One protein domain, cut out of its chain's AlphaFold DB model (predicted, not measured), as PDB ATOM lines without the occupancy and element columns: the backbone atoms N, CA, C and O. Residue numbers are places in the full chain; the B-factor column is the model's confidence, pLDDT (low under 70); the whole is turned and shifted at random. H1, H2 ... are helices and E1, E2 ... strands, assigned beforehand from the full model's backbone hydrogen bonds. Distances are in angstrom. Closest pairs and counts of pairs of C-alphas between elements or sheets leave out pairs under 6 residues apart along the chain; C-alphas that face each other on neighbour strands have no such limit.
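This is residues 20 to 68 and 90 to 157 of the 159 residues of the protein "PPM-type phosphatase domain-containing protein" of Streptomyces caeruleatus (UniProt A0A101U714). A small body, one four-stranded sheet with helices H2 and H3 over one of its faces, has a long helical arm, H1, whose residues 20 to 36 stick out free from one end. The arm makes the length; without residues 20 to 36 the body is compact, spanning 39 by 29 by 18 A. The printed part has 117 residues, with three named helices and four named strands in the order H1 E1 E2 E3 H2 H3 E4, a mixed class of helices and strands. The sheet has the order E2, E1, E3, E4 and is antiparallel throughout. The whole is loose, with a radius of gyration of the C-alphas of 17.0 A, and spans 65 by 29 by 21 A.

H1, residues 20 to 47, begins at C-alpha 20 at (112.426, 42.709, 44.260) and measures 41.3 A. E1 is residues 50 to 53, 10.0 A, and E2 is residues 59 to 61, 6.9 A. After the cut comes E3, residues 95 to 99, 12.9 A. H2, residues 111 to 125, measures 21.3 A from C-alpha 111 at (103.784, 76.160, 49.292). H3 is residues 130 to 139, 14.0 A. E4, residues 151 to 155, 13.4 A, ends at C-alpha 155 at (103.509, 101.570, 49.876).

E2 and E4 are the edge strands. The hairpin E1 and E2 has N 52 and O 60 at 2.8 A, within hydrogen-bond range. Between E1 and E3, N 53 and O 95 are 2.8 A apart, and between E3 and E4, N 98 and O 152 are 2.8 A apart, both within hydrogen-bond range. H2 and H3 are on the same face, two layers with the sheet. H2 is over E2 and E1 at a height over the sheet of 9.4 A, only just along the strands at 28 degrees to E2 on the local plane; its closest C-alphas to E2 are Ala 119 and Thr 59, 6.2 A. H3 is over E4 at a height over the sheet of 9.2 A, only just along the strands at 29.9 degrees to E4 on the local plane; the closest C-alphas are Leu 130 and Ala 153, 6.7 A. H2 and H3, a helical hairpin, touch at Arg 125 and Phe 133, their closest C-alphas, 6.1 A, at a steep tilt of 41 degrees, opposite ways. H1 is not on the sheet; its residues 41 to 45 alone touch H2, at residue 111 alone, closest at the C-alphas of Asp 41 and Ile 111, 6.0 A. Their tilt of 33 degrees, the same way, is shallow, only just short of steep. H1 and H3 are apart. In H2 and H3 every O i to N i+4 pair is within hydrogen-bond range; in H1, 23 of 24 are.

The C-alphas of Arg 20 and Pro 157, the two farthest apart, are 65.7 A from each other. Residues 69 to 89 are not printed, and C-alphas 68 and 90 are 25.2 A apart across this cut, in the link from E2 to E3. The links E3 to H2 and H3 to E4 are long. The mean pLDDT of the printed part is 87.7; residues 20 to 22 and 42 to 48 are under 70.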
ATOM      1  N   ARG A  20     111.541  41.571  43.943       52.00
ATOM      2  CA  ARG A  20     112.426  42.709  44.260       52.00
ATOM      3  C   ARG A  20     112.313  43.875  43.267       52.00
ATOM      4  O   ARG A  20     112.736  44.985  43.560       52.00
ATOM      5  N   ARG A  21     111.748  43.629  42.080       60.12
ATOM      6  CA  ARG A  21     111.561  44.607  40.989       60.12
ATOM      7  C   ARG A  21     110.335  45.529  41.129       60.12
ATOM      8  O   ARG A  21     110.465  46.693  40.752       60.12
ATOM      9  N   PRO A  22     109.153  45.072  41.593       60.78
ATOM     10  CA  PRO A  22     108.004  45.960  41.775       60.78
ATOM     11  C   PRO A  22     108.237  47.015  42.858       60.78
ATOM     12  O   PRO A  22     107.854  48.159  42.637       60.78
ATOM     13  N   ASP A  23     108.916  46.668  43.955       73.06
ATOM     14  CA  ASP A  23     109.212  47.613  45.040       73.06
ATOM     15  C   ASP A  23     110.134  48.743  44.560       73.06
ATOM     16  O   ASP A  23     109.815  49.914  44.735       73.06
ATOM     17  N   VAL A  24     111.199  48.408  43.825       75.50
ATOM     18  CA  VAL A  24     112.116  49.403  43.235       75.50
ATOM     19  C   VAL A  24     111.395  50.310  42.230       75.50
ATOM     20  O   VAL A  24     111.605  51.518  42.225       75.50
ATOM     21  N   ARG A  25     110.500  49.760  41.398       80.12
ATOM     22  CA  ARG A  25     109.703  50.559  40.451       80.12
ATOM     23  C   ARG A  25     108.696  51.469  41.163       80.12
ATOM     24  O   ARG A  25     108.442  52.574  40.694       80.12
ATOM     25  N   LEU A  26     108.097  51.012  42.263       83.69
ATOM     26  CA  LEU A  26     107.199  51.820  43.091       83.69
ATOM     27  C   LEU A  26     107.956  52.959  43.780       83.69
ATOM     28  O   LEU A  26     107.454  54.080  43.809       83.69
ATOM     29  N   GLU A  27     109.163  52.695  44.281       86.12
ATOM     30  CA  GLU A  27     110.056  53.716  44.836       86.12
ATOM     31  C   GLU A  27     110.467  54.751  43.777       86.12
ATOM     32  O   GLU A  27     110.423  55.949  44.049       86.12
ATOM     33  N   GLU A  28     110.777  54.313  42.554       85.62
ATOM     34  CA  GLU A  28     111.122  55.191  41.429       85.62
ATOM     35  C   GLU A  28     109.943  56.087  41.013       85.62
ATOM     36  O   GLU A  28     110.100  57.300  40.879       85.62
ATOM     37  N   ILE A  29     108.732  55.526  40.903       86.69
ATOM     38  CA  ILE A  29     107.509  56.303  40.641       86.69
ATOM     39  C   ILE A  29     107.243  57.291  41.785       86.69
ATOM     40  O   ILE A  29     106.885  58.443  41.541       86.69
ATOM     41  N   ALA A  30     107.425  56.871  43.039       84.25
ATOM     42  CA  ALA A  30     107.245  57.750  44.188       84.25
ATOM     43  C   ALA A  30     108.264  58.902  44.203       84.25
ATOM     44  O   ALA A  30     107.902  60.011  44.589       84.25
ATOM     45  N   ALA A  31     109.509  58.665  43.779       81.94
ATOM     46  CA  ALA A  31     110.519  59.709  43.621       81.94
ATOM     47  C   ALA A  31     110.132  60.697  42.508       81.94
ATOM     48  O   ALA A  31     110.090  61.899  42.755       81.94
ATOM     49  N   GLN A  32     109.731  60.196  41.334       83.19
ATOM     50  CA  GLN A  32     109.270  61.030  40.216       83.19
ATOM     51  C   GLN A  32     108.051  61.888  40.579       83.19
ATOM     52  O   GLN A  32     107.982  63.056  40.209       83.19
ATOM     53  N   LEU A  33     107.090  61.340  41.330       85.56
ATOM     54  CA  LEU A  33     105.925  62.102  41.790       85.56
ATOM     55  C   LEU A  33     106.303  63.201  42.792       85.56
ATOM     56  O   LEU A  33     105.692  64.266  42.763       85.56
ATOM     57  N   ARG A  34     107.305  62.978  43.653       80.44
ATOM     58  CA  ARG A  34     107.819  64.020  44.559       80.44
ATOM     59  C   ARG A  34     108.560  65.111  43.801       80.44
ATOM     60  O   ARG A  34     108.339  66.282  44.088       80.44
ATOM     61  N   GLU A  35     109.388  64.747  42.825       81.12
ATOM     62  CA  GLU A  35     110.050  65.722  41.952       81.12
ATOM     63  C   GLU A  35     109.022  66.555  41.185       81.12
ATOM     64  O   GLU A  35     109.123  67.778  41.150       81.12
ATOM     65  N   LEU A  36     107.984  65.914  40.639       80.94
ATOM     66  CA  LEU A  36     106.905  66.604  39.942       80.94
ATOM     67  C   LEU A  36     106.104  67.519  40.877       80.94
ATOM     68  O   LEU A  36     105.766  68.631  40.485       80.94
ATOM     69  N   ALA A  37     105.814  67.078  42.104       72.19
ATOM     70  CA  ALA A  37     105.154  67.909  43.107       72.19
ATOM     71  C   ALA A  37     106.014  69.123  43.485       72.19
ATOM     72  O   ALA A  37     105.505  70.236  43.487       72.19
ATOM     73  N   THR A  38     107.319  68.924  43.689       74.44
ATOM     74  CA  THR A  38     108.282  70.003  43.967       74.44
ATOM     75  C   THR A  38     108.345  70.991  42.803       74.44
ATOM     76  O   THR A  38     108.273  72.198  43.001       74.44
ATOM     77  N   ALA A  39     108.417  70.494  41.564       72.56
ATOM     78  CA  ALA A  39     108.406  71.336  40.372       72.56
ATOM     79  C   ALA A  39     107.087  72.110  40.222       72.56
ATOM     80  O   ALA A  39     107.105  73.278  39.845       72.56
ATOM     81  N   LYS A  40     105.946  71.483  40.535       73.88
ATOM     82  CA  LYS A  40     104.630  72.136  40.527       73.88
ATOM     83  C   LYS A  40     104.552  73.230  41.591       73.88
ATOM     84  O   LYS A  40     104.072  74.312  41.287       73.88
ATOM     85  N   ASP A  41     105.028  72.959  42.803       71.06
ATOM     86  CA  ASP A  41     105.003  73.912  43.914       71.06
ATOM     87  C   ASP A  41     105.939  75.103  43.649       71.06
ATOM     88  O   ASP A  41     105.524  76.238  43.858       71.06
ATOM     89  N   ARG A  42     107.127  74.877  43.066       66.31
ATOM     90  CA  ARG A  42     108.020  75.945  42.568       66.31
ATOM     91  C   ARG A  42     107.375  76.797  41.496       66.31
ATOM     92  O   ARG A  42     107.378  78.021  41.568       66.31
ATOM     93  N   LEU A  43     106.787  76.139  40.494       66.56
ATOM     94  CA  LEU A  43     106.057  76.848  39.455       66.56
ATOM     95  C   LEU A  43     104.952  77.683  40.081       66.56
ATOM     96  O   LEU A  43     104.870  78.848  39.745       66.56
ATOM     97  N   GLN A  44     104.177  77.141  41.020       64.94
ATOM     98  CA  GLN A  44     103.088  77.847  41.690       64.94
ATOM     99  C   GLN A  44     103.575  79.020  42.560       64.94
ATOM    100  O   GLN A  44     102.978  80.093  42.514       64.94
ATOM    101  N   GLY A  45     104.709  78.868  43.251       59.06
ATOM    102  CA  GLY A  45     105.369  79.945  43.993       59.06
ATOM    103  C   GLY A  45     105.749  81.144  43.116       59.06
ATOM    104  O   GLY A  45     105.627  82.286  43.553       59.06
ATOM    105  N   LEU A  46     106.112  80.908  41.849       60.38
ATOM    106  CA  LEU A  46     106.366  81.976  40.874       60.38
ATOM    107  C   LEU A  46     105.088  82.704  40.416       60.38
ATOM    108  O   LEU A  46     105.183  83.831  39.928       60.38
ATOM    109  N   LEU A  47     103.908  82.084  40.539       61.16
ATOM    110  CA  LEU A  47     102.633  82.646  40.058       61.16
ATOM    111  C   LEU A  47     101.952  83.512  41.124       61.16
ATOM    112  O   LEU A  47     101.351  84.526  40.782       61.16
ATOM    113  N   ASP A  48     102.134  83.175  42.405       67.50
ATOM    114  CA  ASP A  48     101.557  83.885  43.560       67.50
ATOM    115  C   ASP A  48     102.524  84.898  44.208       67.50
ATOM    116  O   ASP A  48     102.387  85.284  45.372       67.50
ATOM    117  N   ALA A  49     103.505  85.383  43.446       79.69
ATOM    118  CA  ALA A  49     104.611  86.211  43.932       79.69
ATOM    119  C   ALA A  49     104.225  87.641  44.374       79.69
ATOM    120  O   ALA A  49     105.107  88.445  44.686       79.69
ATOM    121  N   VAL A  50     102.932  88.001  44.376       91.62
ATOM    122  CA  VAL A  50     102.459  89.354  44.712       91.62
ATOM    123  C   VAL A  50     101.387  89.322  45.797       91.62
ATOM    124  O   VAL A  50     100.256  88.889  45.578       91.62
ATOM    125  N   LEU A  51     101.726  89.875  46.961       94.94
ATOM    126  CA  LEU A  51     100.842  90.026  48.113       94.94
ATOM    127  C   LEU A  51     100.454  91.496  48.304       94.94
ATOM    128  O   LEU A  51     101.311  92.368  48.453       94.94
ATOM    129  N   VAL A  52      99.156  91.783  48.368       95.94
ATOM    130  CA  VAL A  52      98.626  93.098  48.750       95.94
ATOM    131  C   VAL A  52      98.168  93.061  50.198       95.94
ATOM    132  O   VAL A  52      97.357  92.221  50.580       95.94
ATOM    133  N   ILE A  53      98.649  94.012  50.993       97.38
ATOM    134  CA  ILE A  53      98.283  94.205  52.394       97.38
ATOM    135  C   ILE A  53      97.541  95.536  52.515       97.38
ATOM    136  O   ILE A  53      98.118  96.612  52.324       97.38
ATOM    137  N   GLY A  54      96.249  95.463  52.815       94.81
ATOM    138  CA  GLY A  54      95.396  96.622  53.028       94.81
ATOM    139  C   GLY A  54      95.797  97.433  54.267       94.81
ATOM    140  O   GLY A  54      96.466  96.923  55.170       94.81
ATOM    141  N   PRO A  55      95.374  98.706  54.362       89.62
ATOM    142  CA  PRO A  55      95.604  99.530  55.552       89.62
ATOM    143  C   PRO A  55      94.902  98.982  56.809       89.62
ATOM    144  O   PRO A  55      95.296  99.307  57.929       89.62
ATOM    145  N   ASP A  56      93.885  98.139  56.631       91.00
ATOM    146  CA  ASP A  56      93.195  97.366  57.667       91.00
ATOM    147  C   ASP A  56      93.922  96.060  58.046       91.00
ATOM    148  O   ASP A  56      93.488  95.360  58.963       91.00
ATOM    149  N   ARG A  57      95.061  95.780  57.398       91.06
ATOM    150  CA  ARG A  57      95.877  94.559  57.497       91.06
ATOM    151  C   ARG A  57      95.233  93.319  56.879       91.06
ATOM    152  O   ARG A  57      95.716  92.217  57.116       91.06
ATOM    153  N   HIS A  58      94.185  93.473  56.070       95.06
ATOM    154  CA  HIS A  58      93.690  92.365  55.261       95.06
ATOM    155  C   HIS A  58      94.678  92.058  54.131       95.06
ATOM    156  O   HIS A  58      95.153  92.970  53.453       95.06
ATOM    157  N   THR A  59      94.968  90.782  53.899       96.19
ATOM    158  CA  THR A  59      95.938  90.339  52.893       96.19
ATOM    159  C   THR A  59      95.265  89.609  51.743       96.19
ATOM    160  O   THR A  59      94.367  88.799  51.960       96.19
ATOM    161  N   VAL A  60      95.710  89.877  50.518       93.81
ATOM    162  CA  VAL A  60      95.239  89.206  49.302       93.81
ATOM    163  C   VAL A  60      96.430  88.916  48.402       93.81
ATOM    164  O   VAL A  60      97.139  89.845  48.014       93.81
ATOM    165  N   TYR A  61      96.624  87.650  48.046       92.06
ATOM    166  CA  TYR A  61      97.498  87.276  46.937       92.06
ATOM    167  C   TYR A  61      96.814  87.613  45.613       92.06
ATOM    168  O   TYR A  61      95.616  87.369  45.442       92.06
ATOM    169  N   LEU A  62      97.553  88.237  44.699       88.19
ATOM    170  CA  LEU A  62      97.034  88.574  43.381       88.19
ATOM    171  C   LEU A  62      97.195  87.379  42.445       88.19
ATOM    172  O   LEU A  62      98.180  87.294  41.724       88.19
ATOM    173  N   ASP A  63      96.187  86.509  42.440       77.56
ATOM    174  CA  ASP A  63      96.089  85.416  41.472       77.56
ATOM    175  C   ASP A  63      95.924  85.988  40.053       77.56
ATOM    176  O   ASP A  63      95.036  86.816  39.773       77.56
ATOM    177  N   ALA A  64      96.834  85.584  39.176       76.62
ATOM    178  CA  ALA A  64      96.919  86.013  37.798       76.62
ATOM    179  C   ALA A  64      97.474  84.874  36.942       76.62
ATOM    180  O   ALA A  64      98.388  84.162  37.349       76.62
ATOM    181  N   GLU A  65      96.948  84.730  35.724       75.12
ATOM    182  CA  GLU A  65      97.477  83.748  34.781       75.12
ATOM    183  C   GLU A  65      98.948  84.067  34.478       75.12
ATOM    184  O   GLU A  65      99.250  85.150  33.959       75.12
ATOM    185  N   PRO A  66      99.879  83.163  34.792       74.31
ATOM    186  CA  PRO A  66     101.285  83.421  34.567       74.31
ATOM    187  C   PRO A  66     101.645  83.267  33.093       74.31
ATOM    188  O   PRO A  66     101.131  82.404  32.383       74.31
ATOM    189  N   GLY A  67     102.598  84.071  32.631       73.88
ATOM    190  CA  GLY A  67     103.279  83.783  31.372       73.88
ATOM    191  C   GLY A  67     104.280  82.636  31.531       73.88
ATOM    192  O   GLY A  67     104.747  82.349  32.634       73.88
ATOM    193  N   LEU A  68     104.690  82.026  30.417       76.00
ATOM    194  CA  LEU A  68     105.766  81.030  30.426       76.00
ATOM    195  C   LEU A  68     107.076  81.603  31.002       76.00
ATOM    196  O   LEU A  68     107.409  82.759  30.709       76.00
ATOM    197  N   VAL A  90      94.896  99.063  43.533       91.69
ATOM    198  CA  VAL A  90      95.407  98.898  44.898       91.69
ATOM    199  C   VAL A  90      94.877 100.045  45.771       91.69
ATOM    200  O   VAL A  90      94.945 101.197  45.337       91.69
ATOM    201  N   PRO A  91      94.346  99.777  46.982       91.75
ATOM    202  CA  PRO A  91      93.860 100.829  47.875       91.75
ATOM    203  C   PRO A  91      94.949 101.834  48.279       91.75
ATOM    204  O   PRO A  91      96.135 101.498  48.325       91.75
ATOM    205  N   ALA A  92      94.547 103.056  48.636       94.25
ATOM    206  CA  ALA A  92      95.444 104.047  49.228       94.25
ATOM    207  C   ALA A  92      96.012 103.551  50.572       94.25
ATOM    208  O   ALA A  92      95.317 102.910  51.365       94.25
ATOM    209  N   GLY A  93      97.287 103.840  50.833       94.38
ATOM    210  CA  GLY A  93      97.999 103.398  52.033       94.38
ATOM    211  C   GLY A  93      98.262 101.890  52.153       94.38
ATOM    212  O   GLY A  93      98.755 101.470  53.203       94.38
ATOM    213  N   ALA A  94      97.950 101.090  51.133       95.88
ATOM    214  CA  ALA A  94      98.250  99.662  51.092       95.88
ATOM    215  C   ALA A  94      99.746  99.407  50.854       95.88
ATOM    216  O   ALA A  94     100.453 100.231  50.269       95.88
ATOM    217  N   THR A  95     100.228  98.245  51.291       97.12
ATOM    218  CA  THR A  95     101.576  97.753  50.976       97.12
ATOM    219  C   THR A  95     101.467  96.628  49.950       97.12
ATOM    220  O   THR A  95     100.698  95.695  50.149       97.12
ATOM    221  N   VAL A  96     102.218  96.717  48.855       95.94
ATOM    222  CA  VAL A  96     102.354  95.660  47.847       95.94
ATOM    223  C   VAL A  96     103.725  95.032  48.024       95.94
ATOM    224  O   VAL A  96     104.728  95.745  48.001       95.94
ATOM    225  N   LEU A  97     103.761  93.720  48.223       96.38
ATOM    226  CA  LEU A  97     104.967  92.934  48.415       96.38
ATOM    227  C   LEU A  97     105.150  91.986  47.231       96.38
ATOM    228  O   LEU A  97     104.287  91.156  46.967       96.38
ATOM    229  N   PHE A  98     106.294  92.105  46.568       94.38
ATOM    230  CA  PHE A  98     106.815  91.139  45.610       94.38
ATOM    231  C   PHE A  98     107.914  90.330  46.289       94.38
ATOM    232  O   PHE A  98     108.725  90.903  47.025       94.38
ATOM    233  N   PHE A  99     107.956  89.026  46.046       93.31
ATOM    234  CA  PHE A  99     108.952  88.144  46.649       93.31
ATOM    235  C   PHE A  99     109.307  86.976  45.725       93.31
ATOM    236  O   PHE A  99     108.537  86.636  44.831       93.31
ATOM    237  N   THR A 100     110.483  86.386  45.931       91.06
ATOM    238  CA  THR A 100     110.864  85.098  45.330       91.06
ATOM    239  C   THR A 100     110.364  83.933  46.183       91.06
ATOM    240  O   THR A 100     110.158  84.078  47.390       91.06
ATOM    241  N   ASP A 101     110.180  82.773  45.560       88.94
ATOM    242  CA  ASP A 101     109.775  81.515  46.198       88.94
ATOM    243  C   ASP A 101     110.693  81.100  47.353       88.94
ATOM    244  O   ASP A 101     110.183  80.621  48.363       88.94
ATOM    245  N   GLY A 102     111.993  81.412  47.305       91.62
ATOM    246  CA  GLY A 102     112.909  81.198  48.434       91.62
ATOM    247  C   GLY A 102     112.482  81.837  49.766       91.62
ATOM    248  O   GLY A 102     112.907  81.394  50.833       91.62
ATOM    249  N   LEU A 103     111.589  82.836  49.749       94.06
ATOM    250  CA  LEU A 103     111.012  83.401  50.974       94.06
ATOM    251  C   LEU A 103     110.058  82.423  51.687       94.06
ATOM    252  O   LEU A 103     109.866  82.532  52.898       94.06
ATOM    253  N   VAL A 104     109.434  81.495  50.960       93.06
ATOM    254  CA  VAL A 104     108.357  80.621  51.460       93.06
ATOM    255  C   VAL A 104     108.614  79.129  51.254       93.06
ATOM    256  O   VAL A 104     108.001  78.324  51.956       93.06
ATOM    257  N   GLU A 105     109.487  78.745  50.321       89.81
ATOM    258  CA  GLU A 105     109.754  77.349  49.978       89.81
ATOM    259  C   GLU A 105     110.473  76.627  51.121       89.81
ATOM    260  O   GLU A 105     111.476  77.085  51.670       89.81
ATOM    261  N   HIS A 106     109.931  75.467  51.490       90.31
ATOM    262  CA  HIS A 106     110.515  74.576  52.479       90.31
ATOM    263  C   HIS A 106     110.214  73.126  52.062       90.31
ATOM    264  O   HIS A 106     109.049  72.800  51.845       90.31
ATOM    265  N   PRO A 107     111.201  72.215  52.014       86.44
ATOM    266  CA  PRO A 107     111.044  70.873  51.440       86.44
ATOM    267  C   PRO A 107     110.004  70.005  52.162       86.44
ATOM    268  O   PRO A 107     109.343  69.176  51.541       86.44
ATOM    269  N   ASP A 108     109.840  70.200  53.473       89.94
ATOM    270  CA  ASP A 108     108.876  69.448  54.291       89.94
ATOM    271  C   ASP A 108     107.488  70.106  54.431       89.94
ATOM    272  O   ASP A 108     106.656  69.617  55.200       89.94
ATOM    273  N   ARG A 109     107.219  71.232  53.754       87.56
ATOM    274  CA  ARG A 109     105.942  71.959  53.863       87.56
ATOM    275  C   ARG A 109     105.384  72.302  52.491       87.56
ATOM    276  O   ARG A 109     106.126  72.481  51.537       87.56
ATOM    277  N   SER A 110     104.060  72.394  52.393       88.81
ATOM    278  CA  SER A 110     103.436  72.843  51.150       88.81
ATOM    279  C   SER A 110     103.660  74.338  50.939       88.81
ATOM    280  O   SER A 110     103.712  75.114  51.900       88.81
ATOM    281  N   ILE A 111     103.702  74.746  49.670       86.56
ATOM    282  CA  ILE A 111     103.784  76.160  49.292       86.56
ATOM    283  C   ILE A 111     102.635  76.980  49.903       86.56
ATOM    284  O   ILE A 111     102.867  78.047  50.464       86.56
ATOM    285  N   ASP A 112     101.418  76.426  49.916       88.00
ATOM    286  CA  ASP A 112     100.232  77.067  50.497       88.00
ATOM    287  C   ASP A 112     100.415  77.399  51.983       88.00
ATOM    288  O   ASP A 112      99.955  78.439  52.460       88.00
ATOM    289  N   GLN A 113     101.091  76.521  52.730       92.19
ATOM    290  CA  GLN A 113     101.371  76.756  54.140       92.19
ATOM    291  C   GLN A 113     102.377  77.903  54.308       92.19
ATOM    292  O   GLN A 113     102.145  78.791  55.127       92.19
ATOM    293  N   GLY A 114     103.452  77.916  53.513       93.00
ATOM    294  CA  GLY A 114     104.436  79.001  53.516       93.00
ATOM    295  C   GLY A 114     103.819  80.356  53.153       93.00
ATOM    296  O   GLY A 114     104.059  81.350  53.838       93.00
ATOM    297  N   LEU A 115     102.947  80.390  52.142       93.12
ATOM    298  CA  LEU A 115     102.194  81.586  51.754       93.12
ATOM    299  C   LEU A 115     101.248  82.053  52.875       93.12
ATOM    300  O   LEU A 115     101.227  83.232  53.227       93.12
ATOM    301  N   ALA A 116     100.500  81.146  53.508       94.38
ATOM    302  CA  ALA A 116      99.625  81.512  54.623       94.38
ATOM    303  C   ALA A 116     100.406  82.101  55.817       94.38
ATOM    304  O   ALA A 116      99.976  83.093  56.415       94.38
ATOM    305  N   GLU A 117     101.565  81.524  56.147       96.31
ATOM    306  CA  GLU A 117     102.459  82.030  57.193       96.31
ATOM    307  C   GLU A 117     103.032  83.414  56.832       96.31
ATOM    308  O   GLU A 117     102.993  84.331  57.659       96.31
ATOM    309  N   LEU A 118     103.488  83.604  55.587       96.56
ATOM    310  CA  LEU A 118     103.981  84.892  55.088       96.56
ATOM    311  C   LEU A 118     102.908  85.981  55.173       96.56
ATOM    312  O   LEU A 118     103.190  87.086  55.642       96.56
ATOM    313  N   ALA A 119     101.677  85.682  54.752       96.75
ATOM    314  CA  ALA A 119     100.566  86.625  54.825       96.75
ATOM    315  C   ALA A 119     100.301  87.085  56.268       96.75
ATOM    316  O   ALA A 119     100.128  88.282  56.509       96.75
ATOM    317  N   GLY A 120     100.350  86.163  57.237       97.69
ATOM    318  CA  GLY A 120     100.229  86.487  58.661       97.69
ATOM    319  C   GLY A 120     101.345  87.414  59.157       97.69
ATOM    320  O   GLY A 120     101.066  88.473  59.725       97.69
ATOM    321  N   LEU A 121     102.606  87.066  58.879       97.31
ATOM    322  CA  LEU A 121     103.774  87.880  59.250       97.31
ATOM    323  C   LEU A 121     103.706  89.292  58.651       97.31
ATOM    324  O   LEU A 121     103.966  90.292  59.331       97.31
ATOM    325  N   ALA A 122     103.324  89.380  57.377       97.44
ATOM    326  CA  ALA A 122     103.195  90.638  56.665       97.44
ATOM    327  C   ALA A 122     102.065  91.507  57.238       97.44
ATOM    328  O   ALA A 122     102.267  92.699  57.483       97.44
ATOM    329  N   ALA A 123     100.896  90.924  57.511       97.31
ATOM    330  CA  ALA A 123      99.769  91.630  58.114       97.31
ATOM    331  C   ALA A 123     100.142  92.248  59.473       97.31
ATOM    332  O   ALA A 123      99.858  93.424  59.732       97.31
ATOM    333  N   ASP A 124     100.842  91.490  60.319       96.81
ATOM    334  CA  ASP A 124     101.229  91.920  61.663       96.81
ATOM    335  C   ASP A 124     102.196  93.109  61.654       96.81
ATOM    336  O   ASP A 124     102.135  93.985  62.528       96.81
ATOM    337  N   ARG A 125     103.077  93.183  60.650       95.94
ATOM    338  CA  ARG A 125     104.120  94.214  60.543       95.94
ATOM    339  C   ARG A 125     103.871  95.287  59.493       95.94
ATOM    340  O   ARG A 125     104.691  96.190  59.365       95.94
ATOM    341  N   ALA A 126     102.719  95.284  58.828       93.81
ATOM    342  CA  ALA A 126     102.368  96.254  57.785       93.81
ATOM    343  C   ALA A 126     102.466  97.736  58.213       93.81
ATOM    344  O   ALA A 126     102.560  98.630  57.375       93.81
ATOM    345  N   HIS A 127     102.439  98.011  59.520       91.81
ATOM    346  CA  HIS A 127     102.552  99.350  60.098       91.81
ATOM    347  C   HIS A 127     103.991  99.892  60.156       91.81
ATOM    348  O   HIS A 127     104.170 101.099  60.327       91.81
ATOM    349  N   LEU A 128     105.004  99.033  60.032       96.19
ATOM    350  CA  LEU A 128     106.408  99.431  60.118       96.19
ATOM    351  C   LEU A 128     106.832 100.309  58.922       96.19
ATOM    352  O   LEU A 128     106.178 100.293  57.866       96.19
ATOM    353  N   PRO A 129     107.929 101.078  59.051       96.69
ATOM    354  CA  PRO A 129     108.672 101.589  57.899       96.69
ATOM    355  C   PRO A 129     109.044 100.447  56.939       96.69
ATOM    356  O   PRO A 129     109.254  99.322  57.383       96.69
ATOM    357  N   LEU A 130     109.110 100.715  55.629       97.19
ATOM    358  CA  LEU A 130     109.315  99.657  54.624       97.19
ATOM    359  C   LEU A 130     110.634  98.895  54.814       97.19
ATOM    360  O   LEU A 130     110.633  97.675  54.687       97.19
ATOM    361  N   ASP A 131     111.718  99.580  55.182       97.69
ATOM    362  CA  ASP A 131     113.016  98.936  55.428       97.69
ATOM    363  C   ASP A 131     112.939  97.942  56.597       97.69
ATOM    364  O   ASP A 131     113.386  96.800  56.483       97.69
ATOM    365  N   ASP A 132     112.305  98.348  57.701       98.25
ATOM    366  CA  ASP A 132     112.104  97.493  58.876       98.25
ATOM    367  C   ASP A 132     111.136  96.342  58.574       98.25
ATOM    368  O   ASP A 132     111.326  95.224  59.047       98.25
ATOM    369  N   PHE A 133     110.102  96.606  57.772       97.69
ATOM    370  CA  PHE A 133     109.143  95.608  57.313       97.69
ATOM    371  C   PHE A 133     109.822  94.516  56.481       97.69
ATOM    372  O   PHE A 133     109.704  93.338  56.808       97.69
ATOM    373  N   VAL A 134     110.572  94.899  55.444       97.81
ATOM    374  CA  VAL A 134     111.290  93.955  54.576       97.81
ATOM    375  C   VAL A 134     112.321  93.170  55.376       97.81
ATOM    376  O   VAL A 134     112.389  91.949  55.249       97.81
ATOM    377  N   ARG A 135     113.079  93.845  56.246       97.75
ATOM    378  CA  ARG A 135     114.054  93.180  57.113       97.75
ATOM    379  C   ARG A 135     113.390  92.165  58.035       97.75
ATOM    380  O   ARG A 135     113.878  91.050  58.157       97.75
ATOM    381  N   HIS A 136     112.259  92.523  58.640       97.94
ATOM    382  CA  HIS A 136     111.519  91.602  59.491       97.94
ATOM    383  C   HIS A 136     111.074  90.350  58.732       97.94
ATOM    384  O   HIS A 136     111.241  89.252  59.257       97.94
ATOM    385  N   LEU A 137     110.537  90.509  57.518       97.56
ATOM    386  CA  LEU A 137     110.118  89.376  56.694       97.56
ATOM    387  C   LEU A 137     111.295  88.492  56.287       97.56
ATOM    388  O   LEU A 137     111.168  87.280  56.360       97.56
ATOM    389  N   ALA A 138     112.438  89.074  55.919       96.25
ATOM    390  CA  ALA A 138     113.640  88.306  55.605       96.25
ATOM    391  C   ALA A 138     114.178  87.543  56.830       96.25
ATOM    392  O   ALA A 138     114.546  86.378  56.719       96.25
ATOM    393  N   ASP A 139     114.181  88.164  58.011       96.56
ATOM    394  CA  ASP A 139     114.695  87.549  59.244       96.56
ATOM    395  C   ASP A 139     113.777  86.432  59.788       96.56
ATOM    396  O   ASP A 139     114.242  85.552  60.509       96.56
ATOM    397  N   HIS A 140     112.478  86.467  59.464       96.62
ATOM    398  CA  HIS A 140     111.456  85.536  59.971       96.62
ATOM    399  C   HIS A 140     110.737  84.793  58.837       96.62
ATOM    400  O   HIS A 140     109.575  84.417  58.988       96.62
ATOM    401  N   HIS A 141     111.394  84.644  57.687       95.19
ATOM    402  CA  HIS A 141     110.789  84.073  56.492       95.19
ATOM    403  C   HIS A 141     110.317  82.626  56.737       95.19
ATOM    404  O   HIS A 141     110.986  81.880  57.455       95.19
ATOM    405  N   PRO A 142     109.174  82.209  56.160       94.56
ATOM    406  CA  PRO A 142     108.715  80.827  56.260       94.56
ATOM    407  C   PRO A 142     109.600  79.819  55.528       94.56
ATOM    408  O   PRO A 142     109.513  78.643  55.848       94.56
ATOM    409  N   GLY A 143     110.406  80.223  54.547       92.12
ATOM    410  CA  GLY A 143     111.292  79.306  53.829       92.12
ATOM    411  C   GLY A 143     112.390  78.683  54.701       92.12
ATOM    412  O   GLY A 143     112.551  79.002  55.879       92.12
ATOM    413  N   ASP A 144     113.145  77.752  54.124       91.19
ATOM    414  CA  ASP A 144     114.273  77.092  54.796       91.19
ATOM    415  C   ASP A 144     115.638  77.771  54.558       91.19
ATOM    416  O   ASP A 144     116.646  77.365  55.144       91.19
ATOM    417  N   GLY A 145     115.664  78.807  53.713       87.44
ATOM    418  CA  GLY A 145     116.853  79.582  53.364       87.44
ATOM    419  C   GLY A 145     117.808  78.896  52.380       87.44
ATOM    420  O   GLY A 145     118.939  79.364  52.239       87.44
ATOM    421  N   HIS A 146     117.408  77.798  51.723       87.19
ATOM    422  CA  HIS A 146     118.235  77.144  50.699       87.19
ATOM    423  C   HIS A 146     118.175  77.820  49.326       87.19
ATOM    424  O   HIS A 146     119.073  77.585  48.515       87.19
ATOM    425  N   ASP A 147     117.147  78.629  49.067       87.25
ATOM    426  CA  ASP A 147     116.971  79.351  47.808       87.25
ATOM    427  C   ASP A 147     117.142  80.869  47.987       87.25
ATOM    428  O   ASP A 147     117.084  81.402  49.101       87.25
ATOM    429  N   ASP A 148     117.390  81.573  46.885       91.56
ATOM    430  CA  ASP A 148     117.667  83.002  46.888       91.56
ATOM    431  C   ASP A 148     116.428  83.810  47.310       91.56
ATOM    432  O   ASP A 148     115.345  83.739  46.719       91.56
ATOM    433  N   ILE A 149     116.611  84.662  48.321       93.44
ATOM    434  CA  ILE A 149     115.557  85.534  48.838       93.44
ATOM    435  C   ILE A 149     115.724  86.941  48.268       93.44
ATOM    436  O   ILE A 149     116.697  87.643  48.557       93.44
ATOM    437  N   ALA A 150     114.715  87.397  47.531       93.56
ATOM    438  CA  ALA A 150     114.548  88.791  47.160       93.56
ATOM    439  C   ALA A 150     113.147  89.272  47.546       93.56
ATOM    440  O   ALA A 150     112.154  88.584  47.323       93.56
ATOM    441  N   LEU A 151     113.069  90.482  48.105       95.56
ATOM    442  CA  LEU A 151     111.811  91.149  48.423       95.56
ATOM    443  C   LEU A 151     111.812  92.563  47.849       95.56
ATOM    444  O   LEU A 151     112.805  93.287  47.941       95.56
ATOM    445  N   LEU A 152     110.664  92.989  47.335       96.25
ATOM    446  CA  LEU A 152     110.403  94.369  46.956       96.25
ATOM    447  C   LEU A 152     109.052  94.789  47.530       96.25
ATOM    448  O   LEU A 152     108.013  94.251  47.160       96.25
ATOM    449  N   ALA A 153     109.067  95.778  48.420       96.81
ATOM    450  CA  ALA A 153     107.858  96.323  49.018       96.81
ATOM    451  C   ALA A 153     107.629  97.768  48.566       96.81
ATOM    452  O   ALA A 153     108.534  98.601  48.607       96.81
ATOM    453  N   LEU A 154     106.395  98.079  48.175       95.88
ATOM    454  CA  LEU A 154     105.948  99.429  47.845       95.88
ATOM    455  C   LEU A 154     104.759  99.794  48.724       95.88
ATOM    456  O   LEU A 154     103.888  98.964  48.964       95.88
ATOM    457  N   ARG A 155     104.686 101.048  49.172       95.75
ATOM    458  CA  ARG A 155     103.509 101.570  49.876       95.75
ATOM    459  C   ARG A 155     102.829 102.614  49.012       95.75
ATOM    460  O   ARG A 155     103.468 103.588  48.613       95.75
ATOM    461  N   THR A 156     101.550 102.410  48.718       94.75
ATOM    462  CA  THR A 156     100.777 103.406  47.983       94.75
ATOM    463  C   THR A 156     100.620 104.663  48.846       94.75
ATOM    464  O   THR A 156     100.523 104.562  50.078       94.75
ATOM    465  N   PRO A 157     100.615 105.861  48.238       91.94
ATOM    466  CA  PRO A 157     100.330 107.088  48.963       91.94
ATOM    467  C   PRO A 157      99.015 106.979  49.736       91.94
ATOM    468  O   PRO A 157      98.069 106.314  49.310       91.94
TER     469      PRO A 157